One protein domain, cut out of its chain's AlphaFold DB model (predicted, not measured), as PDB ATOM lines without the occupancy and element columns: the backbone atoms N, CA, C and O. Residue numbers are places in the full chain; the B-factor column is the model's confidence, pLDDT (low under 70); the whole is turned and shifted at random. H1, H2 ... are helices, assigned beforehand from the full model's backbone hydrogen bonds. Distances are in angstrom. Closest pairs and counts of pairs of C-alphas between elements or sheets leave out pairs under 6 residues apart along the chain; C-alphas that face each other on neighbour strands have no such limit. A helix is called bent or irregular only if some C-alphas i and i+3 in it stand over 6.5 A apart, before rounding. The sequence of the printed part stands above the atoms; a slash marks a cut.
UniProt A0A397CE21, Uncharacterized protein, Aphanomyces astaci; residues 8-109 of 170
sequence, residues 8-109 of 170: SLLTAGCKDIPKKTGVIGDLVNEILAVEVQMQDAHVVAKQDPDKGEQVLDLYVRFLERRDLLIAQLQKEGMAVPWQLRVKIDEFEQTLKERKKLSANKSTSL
ATOM      1  N   SER A   8     153.344 221.314 207.111       70.62
ATOM      2  CA  SER A   8     152.792 220.083 206.585       70.62
ATOM      3  C   SER A   8     153.578 218.914 207.133       70.62
ATOM      4  O   SER A   8     154.805 218.969 207.234       70.62
ATOM      5  N   LEU A   9     152.877 217.833 207.462       73.38
ATOM      6  CA  LEU A   9     153.514 216.606 207.925       73.38
ATOM      7  C   LEU A   9     154.511 216.065 206.887       73.38
ATOM      8  O   LEU A   9     155.549 215.521 207.255       73.38
ATOM      9  N   LEU A  10     154.214 216.272 205.600       77.75
ATOM     10  CA  LEU A  10     155.017 215.803 204.471       77.75
ATOM     11  C   LEU A  10     156.387 216.487 204.399       77.75
ATOM     12  O   LEU A  10     157.383 215.845 204.069       77.75
ATOM     13  N   THR A  11     156.454 217.774 204.741       82.69
ATOM     14  CA  THR A  11     157.679 218.585 204.639       82.69
ATOM     15  C   THR A  11     158.224 219.062 205.975       82.69
ATOM     16  O   THR A  11     159.263 219.721 206.001       82.69
ATOM     17  N   ALA A  12     157.626 218.656 207.099       83.62
ATOM     18  CA  ALA A  12     158.126 218.960 208.441       83.62
ATOM     19  C   ALA A  12     159.603 218.567 208.612       83.62
ATOM     20  O   ALA A  12     160.381 219.312 209.205       83.62
ATOM     21  N   GLY A  13     160.012 217.437 208.024       83.00
ATOM     22  CA  GLY A  13     161.404 216.986 208.027       83.00
ATOM     23  C   GLY A  13     162.368 217.865 207.227       83.00
ATOM     24  O   GLY A  13     163.567 217.759 207.432       83.00
ATOM     25  N   CYS A  14     161.888 218.737 206.337       85.62
ATOM     26  CA  CYS A  14     162.744 219.589 205.507       85.62
ATOM     27  C   CYS A  14     163.219 220.864 206.215       85.62
ATOM     28  O   CYS A  14     164.198 221.469 205.781       85.62
ATOM     29  N   LYS A  15     162.536 221.287 207.286       84.00
ATOM     30  CA  LYS A  15     162.763 222.587 207.936       84.00
ATOM     31  C   LYS A  15     164.164 222.719 208.539       84.00
ATOM     32  O   LYS A  15     164.783 223.771 208.414       84.00
ATOM     33  N   ASP A  16     164.653 221.642 209.143       82.69
ATOM     34  CA  ASP A  16     165.913 221.633 209.893       82.69
ATOM     35  C   ASP A  16     167.090 221.090 209.066       82.69
ATOM     36  O   ASP A  16     168.186 220.887 209.591       82.69
ATOM     37  N   ILE A  17     166.889 220.842 207.764       84.38
ATOM     38  CA  ILE A  17     167.945 220.338 206.887       84.38
ATOM     39  C   ILE A  17     168.904 221.481 206.545       84.38
ATOM     40  O   ILE A  17     168.493 222.470 205.925       84.38
ATOM     41  N   PRO A  18     170.202 221.354 206.874       80.31
ATOM     42  CA  PRO A  18     171.182 222.343 206.472       80.31
ATOM     43  C   PRO A  18     171.321 222.325 204.948       80.31
ATOM     44  O   PRO A  18     171.748 221.329 204.364       80.31
ATOM     45  N   LYS A  19     171.029 223.451 204.293       81.81
ATOM     46  CA  LYS A  19     171.214 223.644 202.843       81.81
ATOM     47  C   LYS A  19     172.694 223.880 202.497       81.81
ATOM     48  O   LYS A  19     173.042 224.877 201.875       81.81
ATOM     49  N   LYS A  20     173.581 223.002 202.983       73.44
ATOM     50  CA  LYS A  20     175.043 223.110 202.828       73.44
ATOM     51  C   LYS A  20     175.475 223.071 201.364       73.44
ATOM     52  O   LYS A  20     176.433 223.747 201.001       73.44
ATOM     53  N   THR A  21     174.774 222.292 200.542       79.56
ATOM     54  CA  THR A  21     175.001 222.200 199.100       79.56
ATOM     55  C   THR A  21     173.817 222.785 198.342       79.56
ATOM     56  O   THR A  21     172.668 222.677 198.781       79.56
ATOM     57  N   GLY A  22     174.097 223.393 197.182       86.81
ATOM     58  CA  GLY A  22     173.055 223.919 196.294       86.81
ATOM     59  C   GLY A  22     172.022 222.847 195.946       86.81
ATOM     60  O   GLY A  22     170.832 223.084 196.080       86.81
ATOM     61  N   VAL A  23     172.485 221.620 195.682       90.75
ATOM     62  CA  VAL A  23     171.633 220.467 195.341       90.75
ATOM     63  C   VAL A  23     170.610 220.143 196.434       90.75
ATOM     64  O   VAL A  23     169.444 219.912 196.128       90.75
ATOM     65  N   ILE A  24     171.011 220.134 197.710       90.94
ATOM     66  CA  ILE A  24     170.074 219.890 198.819       90.94
ATOM     67  C   ILE A  24     169.086 221.044 198.954       90.94
ATOM     68  O   ILE A  24     167.897 220.813 199.170       90.94
ATOM     69  N   GLY A  25     169.565 222.283 198.816       89.94
ATOM     70  CA  GLY A  25     168.701 223.459 198.823       89.94
ATOM     71  C   GLY A  25     167.641 223.407 197.723       89.94
ATOM     72  O   GLY A  25     166.466 223.649 198.006       89.94
ATOM     73  N   ASP A  26     168.048 223.035 196.513       92.44
ATOM     74  CA  ASP A  26     167.187 222.909 195.342       92.44
ATOM     75  C   ASP A  26     166.162 221.788 195.529       92.44
ATOM     76  O   ASP A  26     164.969 222.034 195.380       92.44
ATOM     77  N   LEU A  27     166.589 220.600 195.974       93.19
ATOM     78  CA  LEU A  27     165.682 219.485 196.268       93.19
ATOM     79  C   LEU A  27     164.646 219.852 197.336       93.19
ATOM     80  O   LEU A  27     163.466 219.552 197.174       93.19
ATOM     81  N   VAL A  28     165.052 220.535 198.408       91.81
ATOM     82  CA  VAL A  28     164.112 221.010 199.437       91.81
ATOM     83  C   VAL A  28     163.096 221.987 198.839       91.81
ATOM     84  O   VAL A  28     161.904 221.878 199.124       91.81
ATOM     85  N   ASN A  29     163.537 222.926 198.001       90.94
ATOM     86  CA  ASN A  29     162.639 223.885 197.362       90.94
ATOM     87  C   ASN A  29     161.675 223.197 196.379       90.94
ATOM     88  O   ASN A  29     160.492 223.529 196.351       90.94
ATOM     89  N   GLU A  30     162.154 222.219 195.607       92.81
ATOM     90  CA  GLU A  30     161.331 221.425 194.692       92.81
ATOM     91  C   GLU A  30     160.266 220.618 195.437       92.81
ATOM     92  O   GLU A  30     159.106 220.627 195.032       92.81
ATOM     93  N   ILE A  31     160.630 219.955 196.539       91.62
ATOM     94  CA  ILE A  31     159.685 219.196 197.371       91.62
ATOM     95  C   ILE A  31     158.587 220.124 197.905       91.62
ATOM     96  O   ILE A  31     157.407 219.793 197.793       91.62
ATOM     97  N   LEU A  32     158.954 221.296 198.433       90.69
ATOM     98  CA  LEU A  32     157.986 222.284 198.925       90.69
ATOM     99  C   LEU A  32     157.062 222.785 197.805       90.69
ATOM    100  O   LEU A  32     155.859 222.918 198.012       90.69
ATOM    101  N   ALA A  33     157.600 223.027 196.607       92.50
ATOM    102  CA  ALA A  33     156.810 223.473 195.463       92.50
ATOM    103  C   ALA A  33     155.823 222.400 194.975       92.50
ATOM    104  O   ALA A  33     154.677 222.720 194.658       92.50
ATOM    105  N   VAL A  34     156.251 221.133 194.918       92.44
ATOM    106  CA  VAL A  34     155.369 220.010 194.562       92.44
ATOM    107  C   VAL A  34     154.279 219.832 195.614       92.44
ATOM    108  O   VAL A  34     153.135 219.556 195.265       92.44
ATOM    109  N   GLU A  35     154.596 220.035 196.892       89.88
ATOM    110  CA  GLU A  35     153.594 219.928 197.943       89.88
ATOM    111  C   GLU A  35     152.492 220.988 197.817       89.88
ATOM    112  O   GLU A  35     151.314 220.651 197.904       89.88
ATOM    113  N   VAL A  36     152.853 222.245 197.537       90.88
ATOM    114  CA  VAL A  36     151.869 223.309 197.274       90.88
ATOM    115  C   VAL A  36     150.966 222.924 196.100       90.88
ATOM    116  O   VAL A  36     149.745 222.975 196.225       90.88
ATOM    117  N   GLN A  37     151.547 222.440 194.997       91.69
ATOM    118  CA  GLN A  37     150.771 221.973 193.842       91.69
ATOM    119  C   GLN A  37     149.819 220.834 194.211       91.69
ATOM    120  O   GLN A  37     148.700 220.777 193.710       91.69
ATOM    121  N   MET A  38     150.246 219.924 195.084       90.12
ATOM    122  CA  MET A  38     149.421 218.808 195.529       90.12
ATOM    123  C   MET A  38     148.263 219.268 196.421       90.12
ATOM    124  O   MET A  38     147.150 218.765 196.273       90.12
ATOM    125  N   GLN A  39     148.493 220.233 197.316       89.31
ATOM    126  CA  GLN A  39     147.429 220.843 198.116       89.31
ATOM    127  C   GLN A  39     146.398 221.540 197.218       89.31
ATOM    128  O   GLN A  39     145.195 221.327 197.385       89.31
ATOM    129  N   ASP A  40     146.859 222.297 196.220       90.25
ATOM    130  CA  ASP A  40     145.991 222.957 195.241       90.25
ATOM    131  C   ASP A  40     145.194 221.930 194.421       90.25
ATOM    132  O   ASP A  40     143.972 222.035 194.294       90.25
ATOM    133  N   ALA A  41     145.856 220.879 193.930       89.00
ATOM    134  CA  ALA A  41     145.208 219.798 193.194       89.00
ATOM    135  C   ALA A  41     144.166 219.064 194.052       89.00
ATOM    136  O   ALA A  41     143.101 218.713 193.552       89.00
ATOM    137  N   HIS A  42     144.411 218.889 195.355       86.81
ATOM    138  CA  HIS A  42     143.428 218.325 196.280       86.81
ATOM    139  C   HIS A  42     142.178 219.199 196.421       86.81
ATOM    140  O   HIS A  42     141.070 218.669 196.508       86.81
ATOM    141  N   VAL A  43     142.328 220.526 196.459       89.50
ATOM    142  CA  VAL A  43     141.182 221.451 196.490       89.50
ATOM    143  C   VAL A  43     140.367 221.327 195.206       89.50
ATOM    144  O   VAL A  43     139.141 221.263 195.263       89.50
ATOM    145  N   VAL A  44     141.046 221.239 194.064       89.19
ATOM    146  CA  VAL A  44     140.407 221.090 192.755       89.19
ATOM    147  C   VAL A  44     139.696 219.737 192.629       89.19
ATOM    148  O   VAL A  44     138.538 219.698 192.225       89.19
ATOM    149  N   ALA A  45     140.330 218.639 193.044       89.00
ATOM    150  CA  ALA A  45     139.753 217.295 192.979       89.00
ATOM    151  C   ALA A  45     138.511 217.122 193.874       89.00
ATOM    152  O   ALA A  45     137.635 216.313 193.579       89.00
ATOM    153  N   LYS A  46     138.394 217.904 194.958       87.94
ATOM    154  CA  LYS A  46     137.166 217.949 195.773       87.94
ATOM    155  C   LYS A  46     135.975 218.545 195.021       87.94
ATOM    156  O   LYS A  46     134.838 218.237 195.363       87.94
ATOM    157  N   GLN A  47     136.230 219.429 194.059       89.88
ATOM    158  CA  GLN A  47     135.200 220.069 193.239       89.88
ATOM    159  C   GLN A  47     134.905 219.257 191.975       89.88
ATOM    160  O   GLN A  47     133.779 219.268 191.489       89.88
ATOM    161  N   ASP A  48     135.917 218.557 191.463       86.06
ATOM    162  CA  ASP A  48     135.872 217.780 190.231       86.06
ATOM    163  C   ASP A  48     136.577 216.424 190.439       86.06
ATOM    164  O   ASP A  48     137.811 216.360 190.381       86.06
ATOM    165  N   PRO A  49     135.819 215.342 190.707       81.69
ATOM    166  CA  PRO A  49     136.377 214.024 191.010       81.69
ATOM    167  C   PRO A  49     137.281 213.459 189.907       81.69
ATOM    168  O   PRO A  49     138.216 212.714 190.209       81.69
ATOM    169  N   ASP A  50     137.062 213.858 188.651       83.56
ATOM    170  CA  ASP A  50     137.850 213.392 187.505       83.56
ATOM    171  C   ASP A  50     139.296 213.915 187.552       83.56
ATOM    172  O   ASP A  50     140.197 213.364 186.918       83.56
ATOM    173  N   LYS A  51     139.564 214.941 188.369       80.56
ATOM    174  CA  LYS A  51     140.907 215.492 188.597       80.56
ATOM    175  C   LYS A  51     141.672 214.814 189.735       80.56
ATOM    176  O   LYS A  51     142.808 215.195 190.018       80.56
ATOM    177  N   GLY A  52     141.101 213.785 190.364       81.06
ATOM    178  CA  GLY A  52     141.782 212.997 191.398       81.06
ATOM    179  C   GLY A  52     143.077 212.332 190.910       81.06
ATOM    180  O   GLY A  52     144.029 212.203 191.680       81.06
ATOM    181  N   GLU A  53     143.166 211.985 189.622       85.12
ATOM    182  CA  GLU A  53     144.376 211.401 189.023       85.12
ATOM    183  C   GLU A  53     145.580 212.354 189.088       85.12
ATOM    184  O   GLU A  53     146.694 211.934 189.401       85.12
ATOM    185  N   GLN A  54     145.349 213.657 188.902       87.69
ATOM    186  CA  GLN A  54     146.403 214.671 188.957       87.69
ATOM    187  C   GLN A  54     147.045 214.764 190.348       87.69
ATOM    188  O   GLN A  54     148.251 214.982 190.470       87.69
ATOM    189  N   VAL A  55     146.251 214.570 191.402       88.25
ATOM    190  CA  VAL A  55     146.739 214.543 192.785       88.25
ATOM    191  C   VAL A  55     147.689 213.366 192.994       88.25
ATOM    192  O   VAL A  55     148.752 213.526 193.594       88.25
ATOM    193  N   LEU A  56     147.331 212.191 192.466       86.69
ATOM    194  CA  LEU A  56     148.158 210.990 192.571       86.69
ATOM    195  C   LEU A  56     149.488 211.154 191.830       86.69
ATOM    196  O   LEU A  56     150.528 210.774 192.364       86.69
ATOM    197  N   ASP A  57     149.480 211.753 190.639       89.06
ATOM    198  CA  ASP A  57     150.707 211.992 189.874       89.06
ATOM    199  C   ASP A  57     151.640 212.992 190.590       89.06
ATOM    200  O   ASP A  57     152.856 212.783 190.656       89.06
ATOM    201  N   LEU A  58     151.084 214.043 191.206       91.25
ATOM    202  CA  LEU A  58     151.851 214.973 192.045       91.25
ATOM    203  C   LEU A  58     152.413 214.291 193.296       91.25
ATOM    204  O   LEU A  58     153.560 214.551 193.670       91.25
ATOM    205  N   TYR A  59     151.657 213.376 193.901       88.25
ATOM    206  CA  TYR A  59     152.125 212.592 195.039       88.25
ATOM    207  C   TYR A  59     153.290 211.660 194.664       88.25
ATOM    208  O   TYR A  59     154.280 211.589 195.392       88.25
ATOM    209  N   VAL A  60     153.242 210.996 193.502       88.81
ATOM    210  CA  VAL A  60     154.376 210.193 192.996       88.81
ATOM    211  C   VAL A  60     155.619 211.062 192.844       88.81
ATOM    212  O   VAL A  60     156.682 210.724 193.366       88.81
ATOM    213  N   ARG A  61     155.474 212.220 192.190       91.25
ATOM    214  CA  ARG A  61     156.578 213.163 191.999       91.25
ATOM    215  C   ARG A  61     157.153 213.642 193.333       91.25
ATOM    216  O   ARG A  61     158.367 213.793 193.456       91.25
ATOM    217  N   PHE A  62     156.303 213.873 194.333       91.06
ATOM    218  CA  PHE A  62     156.735 214.226 195.683       91.06
ATOM    219  C   PHE A  62     157.616 213.127 196.295       91.06
ATOM    220  O   PHE A  62     158.705 213.420 196.795       91.06
ATOM    221  N   LEU A  63     157.182 211.864 196.220       88.69
ATOM    222  CA  LEU A  63     157.931 210.729 196.765       88.69
ATOM    223  C   LEU A  63     159.297 210.560 196.094       88.69
ATOM    224  O   LEU A  63     160.294 210.382 196.789       88.69
ATOM    225  N   GLU A  64     159.366 210.684 194.769       90.81
ATOM    226  CA  GLU A  64     160.631 210.603 194.030       90.81
ATOM    227  C   GLU A  64     161.627 211.672 194.491       90.81
ATOM    228  O   GLU A  64     162.800 211.384 194.733       90.81
ATOM    229  N   ARG A  65     161.161 212.915 194.664       92.69
ATOM    230  CA  ARG A  65     162.011 214.024 195.121       92.69
ATOM    231  C   ARG A  65     162.454 213.844 196.567       92.69
ATOM    232  O   ARG A  65     163.615 214.103 196.881       92.69
ATOM    233  N   ARG A  66     161.569 213.342 197.432       91.31
ATOM    234  CA  ARG A  66     161.906 212.981 198.813       91.31
ATOM    235  C   ARG A  66     162.987 211.903 198.860       91.31
ATOM    236  O   ARG A  66     163.952 212.050 199.605       91.31
ATOM    237  N   ASP A  67     162.854 210.848 198.063       90.81
ATOM    238  CA  ASP A  67     163.814 209.744 198.043       90.81
ATOM    239  C   ASP A  67     165.182 210.204 197.495       90.81
ATOM    240  O   ASP A  67     166.223 209.834 198.043       90.81
ATOM    241  N   LEU A  68     165.197 211.105 196.502       93.38
ATOM    242  CA  LEU A  68     166.418 211.776 196.034       93.38
ATOM    243  C   LEU A  68     167.077 212.626 197.129       93.38
ATOM    244  O   LEU A  68     168.295 212.561 197.303       93.38
ATOM    245  N   LEU A  69     166.293 213.390 197.896       92.88
ATOM    246  CA  LEU A  69     166.806 214.162 199.030       92.88
ATOM    247  C   LEU A  69     167.420 213.245 200.092       92.88
ATOM    248  O   LEU A  69     168.522 213.513 200.564       92.88
ATOM    249  N   ILE A  70     166.753 212.142 200.440       91.62
ATOM    250  CA  ILE A  70     167.275 211.150 201.391       91.62
ATOM    251  C   ILE A  70     168.609 210.578 200.898       91.62
ATOM    252  O   ILE A  70     169.572 210.541 201.667       91.62
ATOM    253  N   ALA A  71     168.688 210.182 199.627       93.50
ATOM    254  CA  ALA A  71     169.911 209.650 199.037       93.50
ATOM    255  C   ALA A  71     171.054 210.678 199.064       93.50
ATOM    256  O   ALA A  71     172.189 210.336 199.400       93.50
ATOM    257  N   GLN A  72     170.760 211.948 198.769       93.62
ATOM    258  CA  GLN A  72     171.755 213.018 198.802       93.62
ATOM    259  C   GLN A  72     172.239 213.308 200.232       93.62
ATOM    260  O   GLN A  72     173.443 213.439 200.450       93.62
ATOM    261  N   LEU A  73     171.338 213.336 201.220       91.88
ATOM    262  CA  LEU A  73     171.707 213.486 202.632       91.88
ATOM    263  C   LEU A  73     172.624 212.351 203.097       91.88
ATOM    264  O   LEU A  73     173.643 212.606 203.732       91.88
ATOM    265  N   GLN A  74     172.297 211.106 202.740       92.62
ATOM    266  CA  GLN A  74     173.124 209.942 203.064       92.62
ATOM    267  C   GLN A  74     174.498 210.014 202.391       92.62
ATOM    268  O   GLN A  74     175.510 209.758 203.041       92.62
ATOM    269  N   LYS A  75     174.543 210.407 201.112       93.69
ATOM    270  CA  LYS A  75     175.786 210.581 200.350       93.69
ATOM    271  C   LYS A  75     176.711 211.623 200.979       93.69
ATOM    272  O   LYS A  75     177.923 211.441 200.980       93.69
ATOM    273  N   GLU A  76     176.148 212.697 201.522       91.25
ATOM    274  CA  GLU A  76     176.900 213.752 202.207       91.25
ATOM    275  C   GLU A  76     177.190 213.434 203.689       91.25
ATOM    276  O   GLU A  76     177.718 214.280 204.411       91.25
ATOM    277  N   GLY A  77     176.863 212.225 204.166       89.69
ATOM    278  CA  GLY A  77     177.097 211.808 205.552       89.69
ATOM    279  C   GLY A  77     176.223 212.542 206.574       89.69
ATOM    280  O   GLY A  77     176.572 212.616 207.751       89.69
ATOM    281  N   MET A  78     175.100 213.113 206.134       88.44
ATOM    282  CA  MET A  78     174.165 213.836 206.986       88.44
ATOM    283  C   MET A  78     173.076 212.925 207.546       88.44
ATOM    284  O   MET A  78     172.602 211.985 206.904       88.44
ATOM    285  N   ALA A  79     172.644 213.234 208.769       88.44
ATOM    286  CA  ALA A  79     171.525 212.547 209.386       88.44
ATOM    287  C   ALA A  79     170.234 212.856 208.620       88.44
ATOM    288  O   ALA A  79     169.842 214.012 208.470       88.44
ATOM    289  N   VAL A  80     169.547 211.810 208.165       89.00
ATOM    290  CA  VAL A  80     168.216 211.954 207.567       89.00
ATOM    291  C   VAL A  80     167.195 212.191 208.697       89.00
ATOM    292  O   VAL A  80     167.214 211.455 209.688       89.00
ATOM    293  N   PRO A  81     166.300 213.187 208.600       88.38
ATOM    294  CA  PRO A  81     165.203 213.384 209.551       88.38
ATOM    295  C   PRO A  81     164.209 212.216 209.537       88.38
ATOM    296  O   PRO A  81     163.913 211.655 208.482       88.38
ATOM    297  N   TRP A  82     163.682 211.815 210.698       84.81
ATOM    298  CA  TRP A  82     162.765 210.668 210.785       84.81
ATOM    299  C   TRP A  82     161.460 210.911 210.023       84.81
ATOM    300  O   TRP A  82     160.953 209.981 209.407       84.81
ATOM    301  N   GLN A  83     160.988 212.156 209.964       85.38
ATOM    302  CA  GLN A  83     159.785 212.550 209.233       85.38
ATOM    303  C   GLN A  83     159.897 212.248 207.732       85.38
ATOM    304  O   GLN A  83     158.918 211.835 207.125       85.38
ATOM    305  N   LEU A  84     161.094 212.375 207.137       84.38
ATOM    306  CA  LEU A  84     161.308 212.009 205.730       84.38
ATOM    307  C   LEU A  84     161.281 210.492 205.504       84.38
ATOM    308  O   LEU A  84     161.014 210.042 204.395       84.38
ATOM    309  N   ARG A  85     161.540 209.694 206.547       81.44
ATOM    310  CA  ARG A  85     161.498 208.227 206.471       81.44
ATOM    311  C   ARG A  85     160.085 207.663 206.621       81.44
ATOM    312  O   ARG A  85     159.874 206.498 206.297       81.44
ATOM    313  N   VAL A  86     159.134 208.454 207.120       74.69
ATOM    314  CA  VAL A  86     157.744 208.018 207.273       74.69
ATOM    315  C   VAL A  86     157.107 207.881 205.891       74.69
ATOM    316  O   VAL A  86     157.132 208.803 205.073       74.69
ATOM    317  N   LYS A  87     156.537 206.708 205.623       68.81
ATOM    318  CA  LYS A  87     155.695 206.451 204.453       68.81
ATOM    319  C   LYS A  87     154.234 206.597 204.860       68.81
ATOM    320  O   LYS A  87     153.860 206.181 205.952       68.81
ATOM    321  N   ILE A  88     153.428 207.215 204.000       65.88
ATOM    322  CA  ILE A  88     151.981 207.318 204.199       65.88
ATOM    323  C   ILE A  88     151.347 206.226 203.337       65.88
ATOM    324  O   ILE A  88     151.315 206.340 202.111       65.88
ATOM    325  N   ASP A  89     150.901 205.149 203.980       60.03
ATOM    326  CA  ASP A  89     150.506 203.908 203.299       60.03
ATOM    327  C   ASP A  89     149.276 204.051 202.391       60.03
ATOM    328  O   ASP A  89     149.187 203.364 201.378       60.03
ATOM    329  N   GLU A  90     148.352 204.962 202.695       59.59
ATOM    330  CA  GLU A  90     147.066 205.087 201.988       59.59
ATOM    331  C   GLU A  90     147.229 205.474 200.503       59.59
ATOM    332  O   GLU A  90     146.616 204.888 199.603       59.59
ATOM    333  N   PHE A  91     148.148 206.396 200.212       62.34
ATOM    334  CA  PHE A  91     148.469 206.766 198.835       62.34
ATOM    335  C   PHE A  91     149.371 205.731 198.152       62.34
ATOM    336  O   PHE A  91     149.214 205.467 196.958       62.34
ATOM    337  N   GLU A  92     150.290 205.095 198.888       66.00
ATOM    338  CA  GLU A  92     151.090 203.997 198.335       66.00
ATOM    339  C   GLU A  92     150.218 202.801 197.936       66.00
ATOM    340  O   GLU A  92     150.513 202.151 196.932       66.00
ATOM    341  N   GLN A  93     149.159 202.504 198.692       62.06
ATOM    342  CA  GLN A  93     148.221 201.434 198.370       62.06
ATOM    343  C   GLN A  93     147.492 201.733 197.058       62.06
ATOM    344  O   GLN A  93     147.538 200.914 196.140       62.06
ATOM    345  N   THR A  94     146.935 202.939 196.921       67.25
ATOM    346  CA  THR A  94     146.269 203.387 195.686       67.25
ATOM    347  C   THR A  94     147.217 203.313 194.476       67.25
ATOM    348  O   THR A  94     146.848 202.855 193.392       67.25
ATOM    349  N   LEU A  95     148.491 203.681 194.654       65.06
ATOM    350  CA  LEU A  95     149.513 203.562 193.608       65.06
ATOM    351  C   LEU A  95     149.908 202.110 193.295       65.06
ATOM    352  O   LEU A  95     150.131 201.778 192.127       65.06
ATOM    353  N   LYS A  96     150.007 201.236 194.303       67.44
ATOM    354  CA  LYS A  96     150.284 199.798 194.123       67.44
ATOM    355  C   LYS A  96     149.143 199.117 193.368       67.44
ATOM    356  O   LYS A  96     149.409 198.348 192.444       67.44
ATOM    357  N   GLU A  97     147.896 199.443 193.695       69.38
ATOM    358  CA  GLU A  97     146.709 198.964 192.982       69.38
ATOM    359  C   GLU A  97     146.717 199.424 191.518       69.38
ATOM    360  O   GLU A  97     146.537 198.603 190.616       69.38
ATOM    361  N   ARG A  98     147.062 200.692 191.248       68.31
ATOM    362  CA  ARG A  98     147.209 201.214 189.877       68.31
ATOM    363  C   ARG A  98     148.343 200.536 189.101       68.31
ATOM    364  O   ARG A  98     148.136 200.177 187.946       68.31
ATOM    365  N   LYS A  99     149.515 200.312 189.713       65.94
ATOM    366  CA  LYS A  99     150.624 199.559 189.086       65.94
ATOM    367  C   LYS A  99     150.230 198.116 188.768       65.94
ATOM    368  O   LYS A  99     150.610 197.597 187.724       65.94
ATOM    369  N   LYS A 100     149.444 197.472 189.635       67.19
ATOM    370  CA  LYS A 100     148.899 196.131 189.386       67.19
ATOM    371  C   LYS A 100     147.904 196.147 188.220       67.19
ATOM    372  O   LYS A 100     147.986 195.297 187.339       67.19
ATOM    373  N   LEU A 101     147.014 197.138 188.162       66.25
ATOM    374  CA  LEU A 101     146.063 197.312 187.059       66.25
ATOM    375  C   LEU A 101     146.756 197.637 185.725       66.25
ATOM    376  O   LEU A 101     146.370 197.084 184.696       66.25
ATOM    377  N   SER A 102     147.794 198.479 185.714       60.97
ATOM    378  CA  SER A 102     148.542 198.813 184.492       60.97
ATOM    379  C   SER A 102     149.413 197.655 183.995       60.97
ATOM    380  O   SER A 102     149.494 197.429 182.783       60.97
ATOM    381  N   ALA A 103     149.998 196.871 184.907       62.38
ATOM    382  CA  ALA A 103     150.699 195.635 184.573       62.38
ATOM    383  C   ALA A 103     149.745 194.604 183.945       62.38
ATOM    384  O   ALA A 103     150.069 194.041 182.900       62.38
ATOM    385  N   ASN A 104     148.542 194.442 184.508       58.00
ATOM    386  CA  ASN A 104     147.510 193.536 183.992       58.00
ATOM    387  C   ASN A 104     146.917 194.008 182.649       58.00
ATOM    388  O   ASN A 104     146.613 193.195 181.778       58.00
ATOM    389  N   LYS A 105     146.789 195.325 182.436       50.88
ATOM    390  CA  LYS A 105     146.351 195.897 181.150       50.88
ATOM    391  C   LYS A 105     147.399 195.707 180.047       50.88
ATOM    392  O   LYS A 105     147.037 195.499 178.893       50.88
ATOM    393  N   SER A 106     148.684 195.723 180.404       46.62
ATOM    394  CA  SER A 106     149.788 195.497 179.460       46.62
ATOM    395  C   SER A 106     149.955 194.022 179.086       46.62
ATOM    396  O   SER A 106     150.360 193.727 177.966       46.62
ATOM    397  N   THR A 107     149.588 193.086 179.969       51.62
ATOM    398  CA  THR A 107     149.555 191.648 179.633       51.62
ATOM    399  C   THR A 107     148.354 191.270 178.760       51.62
ATOM    400  O   THR A 107     148.436 190.304 178.013       51.62
ATOM    401  N   SER A 108     147.265 192.047 178.786       45.56
ATOM    402  CA  SER A 108     146.071 191.784 177.966       45.56
ATOM    403  C   SER A 108     146.201 192.208 176.496       45.56
ATOM    404  O   SER A 108     145.384 191.790 175.683       45.56
ATOM    405  N   LEU A 109     147.189 193.038 176.137       44.72
ATOM    406  CA  LEU A 109     147.388 193.522 174.758       44.72
ATOM    407  C   LEU A 109     148.328 192.637 173.916       44.72
ATOM    408  O   LEU A 109     148.562 192.945 172.752       44.72
TER     409      LEU A 109
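This is residues 8 to 109 of the 170 residues of an uncharacterized protein of Aphanomyces astaci (UniProt A0A397CE21). A long helical hairpin, H1 and H2 side by side, makes the core; the short helix H3 lies over one side of H2, and the unnamed residues 8 to 21 begin on that same side and pass round one end of the hairpin into H1. H4 comes near H2 with its residues 91 to 95 alone and runs away from the hairpin, its line at 72 degrees to that of H2, and residues 96 to 109 of H4 stick out as a free arm. The printed part has 102 residues with four named helices, in the order H1, H2, H3, H4, and no named strand; the class is all helix. It is only just loose, close to compact, with a radius of gyration of the C-alphas of 15.7 A and spans of 47 by 33 by 21 A.

H2, residues 49 to 75, is the longest helix at 40.6 A; it is irregular, but only just: C-alphas 50 and 53 are 7.0 A apart. H1, residues 22 to 47, measures 38.2 A from C-alpha 22 at (173.055, 223.919, 196.294). H3 holds residues 82 to 85. H4, residues 89 to 109, measures 30.5 A and ends at C-alpha 109 at (147.388, 193.522, 174.758).

H2 and H1 form a hairpin and touch, the closest C-alphas being those of Lys 51 and Ala 45, 4.9 A apart. They stand at a shallow tilt of 17 degrees, opposite ways. H2 and H3 are close but not clearly touching; their closest C-alphas, Arg 66 and Leu 84, are 7.0 A apart. Residues 56 to 59 of H2 and 91 to 95 of H4 only just touch, with 3 pairs of C-alphas within 8 A, the closest Leu 56 and Phe 91 at 7.6 A. The lines of H2 and H4 are only just about perpendicular, at 72 degrees. H1 is apart from H3 and H4, and H3 is apart from H4. O i to N i+4 pairs are within hydrogen-bond range in 21 of 22 cases in H1, 20 of 23 in H2 and 16 of 17 in H4; H3 is too short for such a pair.

The C-alphas of Lys 20 and Ser 108, the two farthest apart, are 49.4 A apart. The printed part has no cut and no long link. Mean pLDDT of the printed part is 81.6; residues 87 to 109 are under 70.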